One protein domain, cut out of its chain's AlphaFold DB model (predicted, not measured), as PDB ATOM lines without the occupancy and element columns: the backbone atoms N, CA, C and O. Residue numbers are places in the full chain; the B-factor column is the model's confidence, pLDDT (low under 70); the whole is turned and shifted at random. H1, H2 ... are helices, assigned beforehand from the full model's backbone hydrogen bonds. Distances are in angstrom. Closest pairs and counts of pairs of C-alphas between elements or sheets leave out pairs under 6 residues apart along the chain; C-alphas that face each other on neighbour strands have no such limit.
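What this domain is: This is residues 389 to 416 and 440 to 458 of the 860 residues of an uncharacterized protein of Raphidocelis subcapitata (UniProt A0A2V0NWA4). Two straight helices, H1 and H2, lie side by side and run opposite ways, loosely paired and slid along each other. H2 sits beside the first part of H1, while residues 406 to 416 of H1 stick out past it as a free arm. The printed part has 47 residues with two named helices, H1 then H2, and no named strand; its class is all helix. It is only just loose, close to extended, with a radius of gyration of the C-alphas of 13.9 A. The C-alphas span 47 by 20 by 8 A, a rod in outline, with the free arm adding to its length.

Where its parts are: Find C-alpha 389 at (106.088, 146.325, 159.017); from there H1, residues 389 to 416, runs 40.2 A to C-alpha 416 at (140.428, 163.669, 147.202). Then look for Glu 440, where H2, residues 440 to 458, begins; it runs 27.0 A to C-alpha 458 at (106.675, 132.137, 158.914).

How they stand to each other: Look at Leu 398 and Ile 443: their C-alphas, the closest of H1 and H2, are 6.7 A apart. The two helices touch, with 4 pairs of C-alphas within 8 A, and H1 does so with residues 391 to 398 alone. Their lines stand at a shallow tilt of 12 degrees, and they run opposite ways. In H1 and H2 every backbone O i to N i+4 pair is within hydrogen-bond range.

The domain as a whole: The C-alphas farthest apart are those of Ala 416 and Thr 458, at 47.7 A. Without residues 406 to 416, which stand free, the body spans 31 by 21 by 6 A. The link from H1 to H2 is across the cut: residues 417 to 439 are not printed, and C-alphas 416 and 440 are 22.2 A apart. The mean pLDDT of the printed part is 85.1, and no printed residue is under 70.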
ATOM      1  N   LYS A 389     105.693 144.923 158.811       85.12
ATOM      2  CA  LYS A 389     106.088 146.325 159.017       85.12
ATOM      3  C   LYS A 389     107.439 146.465 159.708       85.12
ATOM      4  O   LYS A 389     108.186 147.371 159.347       85.12
ATOM      5  N   LEU A 390     107.760 145.581 160.651       85.88
ATOM      6  CA  LEU A 390     109.065 145.559 161.306       85.88
ATOM      7  C   LEU A 390     110.169 145.204 160.305       85.88
ATOM      8  O   LEU A 390     111.146 145.938 160.198       85.88
ATOM      9  N   ALA A 391     109.969 144.170 159.487       84.81
ATOM     10  CA  ALA A 391     110.900 143.819 158.417       84.81
ATOM     11  C   ALA A 391     111.064 144.942 157.383       84.81
ATOM     12  O   ALA A 391     112.183 145.254 156.986       84.81
ATOM     13  N   SER A 392     109.971 145.617 157.016       87.75
ATOM     14  CA  SER A 392     110.015 146.777 156.118       87.75
ATOM     15  C   SER A 392     110.757 147.973 156.729       87.75
ATOM     16  O   SER A 392     111.444 148.701 156.018       87.75
ATOM     17  N   ALA A 393     110.614 148.208 158.036       86.25
ATOM     18  CA  ALA A 393     111.314 149.283 158.733       86.25
ATOM     19  C   ALA A 393     112.819 149.004 158.836       86.25
ATOM     20  O   ALA A 393     113.616 149.885 158.518       86.25
ATOM     21  N   VAL A 394     113.201 147.773 159.193       87.00
ATOM     22  CA  VAL A 394     114.608 147.348 159.234       87.00
ATOM     23  C   VAL A 394     115.227 147.379 157.835       87.00
ATOM     24  O   VAL A 394     116.331 147.887 157.674       87.00
ATOM     25  N   GLY A 395     114.502 146.925 156.808       91.88
ATOM     26  CA  GLY A 395     114.951 147.003 155.416       91.88
ATOM     27  C   GLY A 395     115.242 148.437 154.967       91.88
ATOM     28  O   GLY A 395     116.291 148.692 154.385       91.88
ATOM     29  N   ARG A 396     114.375 149.401 155.317       89.69
ATOM     30  CA  ARG A 396     114.626 150.827 155.043       89.69
ATOM     31  C   ARG A 396     115.834 151.376 155.799       89.69
ATOM     32  O   ARG A 396     116.581 152.152 155.221       89.69
ATOM     33  N   GLN A 397     116.047 150.976 157.052       85.88
ATOM     34  CA  GLN A 397     117.224 151.407 157.815       85.88
ATOM     35  C   GLN A 397     118.531 150.860 157.230       85.88
ATOM     36  O   GLN A 397     119.512 151.591 157.150       85.88
ATOM     37  N   LEU A 398     118.547 149.596 156.791       88.69
ATOM     38  CA  LEU A 398     119.715 149.009 156.126       88.69
ATOM     39  C   LEU A 398     119.979 149.670 154.770       88.69
ATOM     40  O   LEU A 398     121.130 149.938 154.437       88.69
ATOM     41  N   GLN A 399     118.921 149.986 154.019       89.69
ATOM     42  CA  GLN A 399     119.033 150.712 152.756       89.69
ATOM     43  C   GLN A 399     119.585 152.128 152.966       89.69
ATOM     44  O   GLN A 399     120.515 152.524 152.275       89.69
ATOM     45  N   GLN A 400     119.085 152.851 153.970       89.69
ATOM     46  CA  GLN A 400     119.605 154.169 154.336       89.69
ATOM     47  C   GLN A 400     121.074 154.104 154.760       89.69
ATOM     48  O   GLN A 400     121.851 154.942 154.330       89.69
ATOM     49  N   ALA A 401     121.472 153.094 155.539       87.50
ATOM     50  CA  ALA A 401     122.870 152.906 155.929       87.50
ATOM     51  C   ALA A 401     123.790 152.684 154.712       87.50
ATOM     52  O   ALA A 401     124.875 153.263 154.652       87.50
ATOM     53  N   ARG A 402     123.338 151.899 153.721       90.38
ATOM     54  CA  ARG A 402     124.057 151.695 152.451       90.38
ATOM     55  C   ARG A 402     124.161 152.990 151.650       90.38
ATOM     56  O   ARG A 402     125.246 153.343 151.209       90.38
ATOM     57  N   GLU A 403     123.061 153.724 151.512       90.56
ATOM     58  CA  GLU A 403     123.029 154.999 150.789       90.56
ATOM     59  C   GLU A 403     123.926 156.052 151.448       90.56
ATOM     60  O   GLU A 403     124.657 156.749 150.749       90.56
ATOM     61  N   THR A 404     123.948 156.124 152.782       89.62
ATOM     62  CA  THR A 404     124.862 157.017 153.504       89.62
ATOM     63  C   THR A 404     126.320 156.595 153.369       89.62
ATOM     64  O   THR A 404     127.180 157.462 153.264       89.62
ATOM     65  N   GLY A 405     126.605 155.289 153.322       89.75
ATOM     66  CA  GLY A 405     127.956 154.773 153.084       89.75
ATOM     67  C   GLY A 405     128.457 155.099 151.676       89.75
ATOM     68  O   GLY A 405     129.552 155.627 151.523       89.75
ATOM     69  N   CYS A 406     127.627 154.879 150.650       84.12
ATOM     70  CA  CYS A 406     127.956 155.231 149.268       84.12
ATOM     71  C   CYS A 406     128.098 156.746 149.068       84.12
ATOM     72  O   CYS A 406     128.999 157.181 148.356       84.12
ATOM     73  N   ALA A 407     127.242 157.557 149.699       83.19
ATOM     74  CA  ALA A 407     127.337 159.013 149.628       83.19
ATOM     75  C   ALA A 407     128.595 159.547 150.331       83.19
ATOM     76  O   ALA A 407     129.226 160.468 149.819       83.19
ATOM     77  N   ALA A 408     128.983 158.958 151.467       83.38
ATOM     78  CA  ALA A 408     130.218 159.309 152.161       83.38
ATOM     79  C   ALA A 408     131.466 158.915 151.352       83.38
ATOM     80  O   ALA A 408     132.393 159.713 151.261       83.38
ATOM     81  N   ALA A 409     131.467 157.738 150.715       77.75
ATOM     82  CA  ALA A 409     132.553 157.310 149.829       77.75
ATOM     83  C   ALA A 409     132.683 158.223 148.595       77.75
ATOM     84  O   ALA A 409     133.768 158.709 148.302       77.75
ATOM     85  N   ALA A 410     131.565 158.552 147.938       81.31
ATOM     86  CA  ALA A 410     131.563 159.461 146.791       81.31
ATOM     87  C   ALA A 410     131.997 160.893 147.158       81.31
ATOM     88  O   ALA A 410     132.640 161.566 146.355       81.31
ATOM     89  N   ALA A 411     131.662 161.365 148.364       83.69
ATOM     90  CA  ALA A 411     132.140 162.649 148.872       83.69
ATOM     91  C   ALA A 411     133.649 162.620 149.170       83.69
ATOM     92  O   ALA A 411     134.347 163.572 148.835       83.69
ATOM     93  N   ALA A 412     134.163 161.518 149.728       82.19
ATOM     94  CA  ALA A 412     135.592 161.343 149.973       82.19
ATOM     95  C   ALA A 412     136.409 161.302 148.667       82.19
ATOM     96  O   ALA A 412     137.465 161.927 148.599       82.19
ATOM     97  N   ASP A 413     135.903 160.644 147.618       83.00
ATOM     98  CA  ASP A 413     136.548 160.610 146.298       83.00
ATOM     99  C   ASP A 413     136.512 161.981 145.595       83.00
ATOM    100  O   ASP A 413     137.477 162.372 144.933       83.00
ATOM    101  N   ALA A 414     135.423 162.740 145.761       84.12
ATOM    102  CA  ALA A 414     135.302 164.093 145.219       84.12
ATOM    103  C   ALA A 414     136.259 165.083 145.911       84.12
ATOM    104  O   ALA A 414     136.923 165.862 145.228       84.12
ATOM    105  N   ASP A 415     136.392 165.010 147.239       82.62
ATOM    106  CA  ASP A 415     137.329 165.850 147.994       82.62
ATOM    107  C   ASP A 415     138.795 165.442 147.740       82.62
ATOM    108  O   ASP A 415     139.673 166.305 147.629       82.62
ATOM    109  N   ALA A 416     139.085 164.148 147.551       80.56
ATOM    110  CA  ALA A 416     140.428 163.669 147.202       80.56
ATOM    111  C   ALA A 416     140.917 164.190 145.837       80.56
ATOM    112  O   ALA A 416     142.115 164.394 145.651       80.56
ATOM    113  N   GLU A 440     130.276 146.872 155.988       85.12
ATOM    114  CA  GLU A 440     129.484 146.001 155.111       85.12
ATOM    115  C   GLU A 440     129.189 144.625 155.740       85.12
ATOM    116  O   GLU A 440     128.077 144.099 155.621       85.12
ATOM    117  N   TRP A 441     130.132 144.085 156.520       87.12
ATOM    118  CA  TRP A 441     129.950 142.836 157.265       87.12
ATOM    119  C   TRP A 441     128.882 142.945 158.372       87.12
ATOM    120  O   TRP A 441     128.159 141.980 158.636       87.12
ATOM    121  N   GLU A 442     128.717 144.115 159.000       86.00
ATOM    122  CA  GLU A 442     127.676 144.354 160.005       86.00
ATOM    123  C   GLU A 442     126.297 144.446 159.354       86.00
ATOM    124  O   GLU A 442     125.321 143.902 159.882       86.00
ATOM    125  N   ILE A 443     126.217 145.084 158.182       85.56
ATOM    126  CA  ILE A 443     125.001 145.143 157.362       85.56
ATOM    127  C   ILE A 443     124.592 143.722 156.945       85.56
ATOM    128  O   ILE A 443     123.444 143.331 157.167       85.56
ATOM    129  N   ALA A 444     125.533 142.915 156.443       82.62
ATOM    130  CA  ALA A 444     125.297 141.517 156.079       82.62
ATOM    131  C   ALA A 444     124.869 140.660 157.289       82.62
ATOM    132  O   ALA A 444     123.924 139.871 157.204       82.62
ATOM    133  N   SER A 445     125.494 140.859 158.456       85.56
ATOM    134  CA  SER A 445     125.133 140.161 159.699       85.56
ATOM    135  C   SER A 445     123.718 140.507 160.179       85.56
ATOM    136  O   SER A 445     122.973 139.627 160.629       85.56
ATOM    137  N   ARG A 446     123.317 141.782 160.074       86.56
ATOM    138  CA  ARG A 446     121.963 142.252 160.419       86.56
ATOM    139  C   ARG A 446     120.920 141.712 159.444       86.56
ATOM    140  O   ARG A 446     119.863 141.254 159.880       86.56
ATOM    141  N   GLU A 447     121.238 141.678 158.154       87.19
ATOM    142  CA  GLU A 447     120.380 141.099 157.120       87.19
ATOM    143  C   GLU A 447     120.168 139.590 157.337       87.19
ATOM    144  O   GLU A 447     119.029 139.115 157.364       87.19
ATOM    145  N   ALA A 448     121.235 138.835 157.612       82.31
ATOM    146  CA  ALA A 448     121.159 137.403 157.905       82.31
ATOM    147  C   ALA A 448     120.343 137.093 159.175       82.31
ATOM    148  O   ALA A 448     119.621 136.093 159.245       82.31
ATOM    149  N   ARG A 449     120.421 137.946 160.207       84.50
ATOM    150  CA  ARG A 449     119.574 137.822 161.410       84.50
ATOM    151  C   ARG A 449     118.102 138.097 161.101       84.50
ATOM    152  O   ARG A 449     117.257 137.312 161.526       84.50
ATOM    153  N   LEU A 450     117.795 139.136 160.323       84.94
ATOM    154  CA  LEU A 450     116.422 139.447 159.915       84.94
ATOM    155  C   LEU A 450     115.801 138.299 159.107       84.94
ATOM    156  O   LEU A 450     114.676 137.891 159.393       84.94
ATOM    157  N   ARG A 451     116.551 137.730 158.154       84.12
ATOM    158  CA  ARG A 451     116.114 136.570 157.359       84.12
ATOM    159  C   ARG A 451     115.773 135.374 158.253       84.12
ATOM    160  O   ARG A 451     114.703 134.795 158.103       84.12
ATOM    161  N   ARG A 452     116.607 135.064 159.253       82.19
ATOM    162  CA  ARG A 452     116.331 133.984 160.221       82.19
ATOM    163  C   ARG A 452     115.075 134.229 161.057       82.19
ATOM    164  O   ARG A 452     114.291 133.303 161.248       82.19
ATOM    165  N   VAL A 453     114.857 135.457 161.532       82.06
ATOM    166  CA  VAL A 453     113.646 135.814 162.295       82.06
ATOM    167  C   VAL A 453     112.394 135.696 161.425       82.06
ATOM    168  O   VAL A 453     111.380 135.171 161.881       82.06
ATOM    169  N   LEU A 454     112.468 136.129 160.164       82.56
ATOM    170  CA  LEU A 454     111.369 136.009 159.210       82.56
ATOM    171  C   LEU A 454     111.034 134.547 158.906       82.56
ATOM    172  O   LEU A 454     109.870 134.179 159.029       82.56
ATOM    173  N   VAL A 455     112.032 133.711 158.600       85.00
ATOM    174  CA  VAL A 455     111.846 132.274 158.328       85.00
ATOM    175  C   VAL A 455     111.275 131.544 159.548       85.00
ATOM    176  O   VAL A 455     110.308 130.797 159.438       85.00
ATOM    177  N   ARG A 456     111.798 131.800 160.753       82.06
ATOM    178  CA  ARG A 456     111.246 131.197 161.980       82.06
ATOM    179  C   ARG A 456     109.817 131.673 162.258       82.06
ATOM    180  O   ARG A 456     108.969 130.872 162.651       82.06
ATOM    181  N   GLY A 457     109.533 132.954 162.023       82.75
ATOM    182  CA  GLY A 457     108.200 133.535 162.177       82.75
ATOM    183  C   GLY A 457     107.175 132.953 161.199       82.75
ATOM    184  O   GLY A 457     106.050 132.655 161.604       82.75
ATOM    185  N   THR A 458     107.549 132.741 159.934       74.88
ATOM    186  CA  THR A 458     106.675 132.137 158.914       74.88
ATOM    187  C   THR A 458     106.457 130.643 159.155       74.88
ATOM    188  O   THR A 458     105.320 130.179 159.047       74.88
TER     189      THR A 458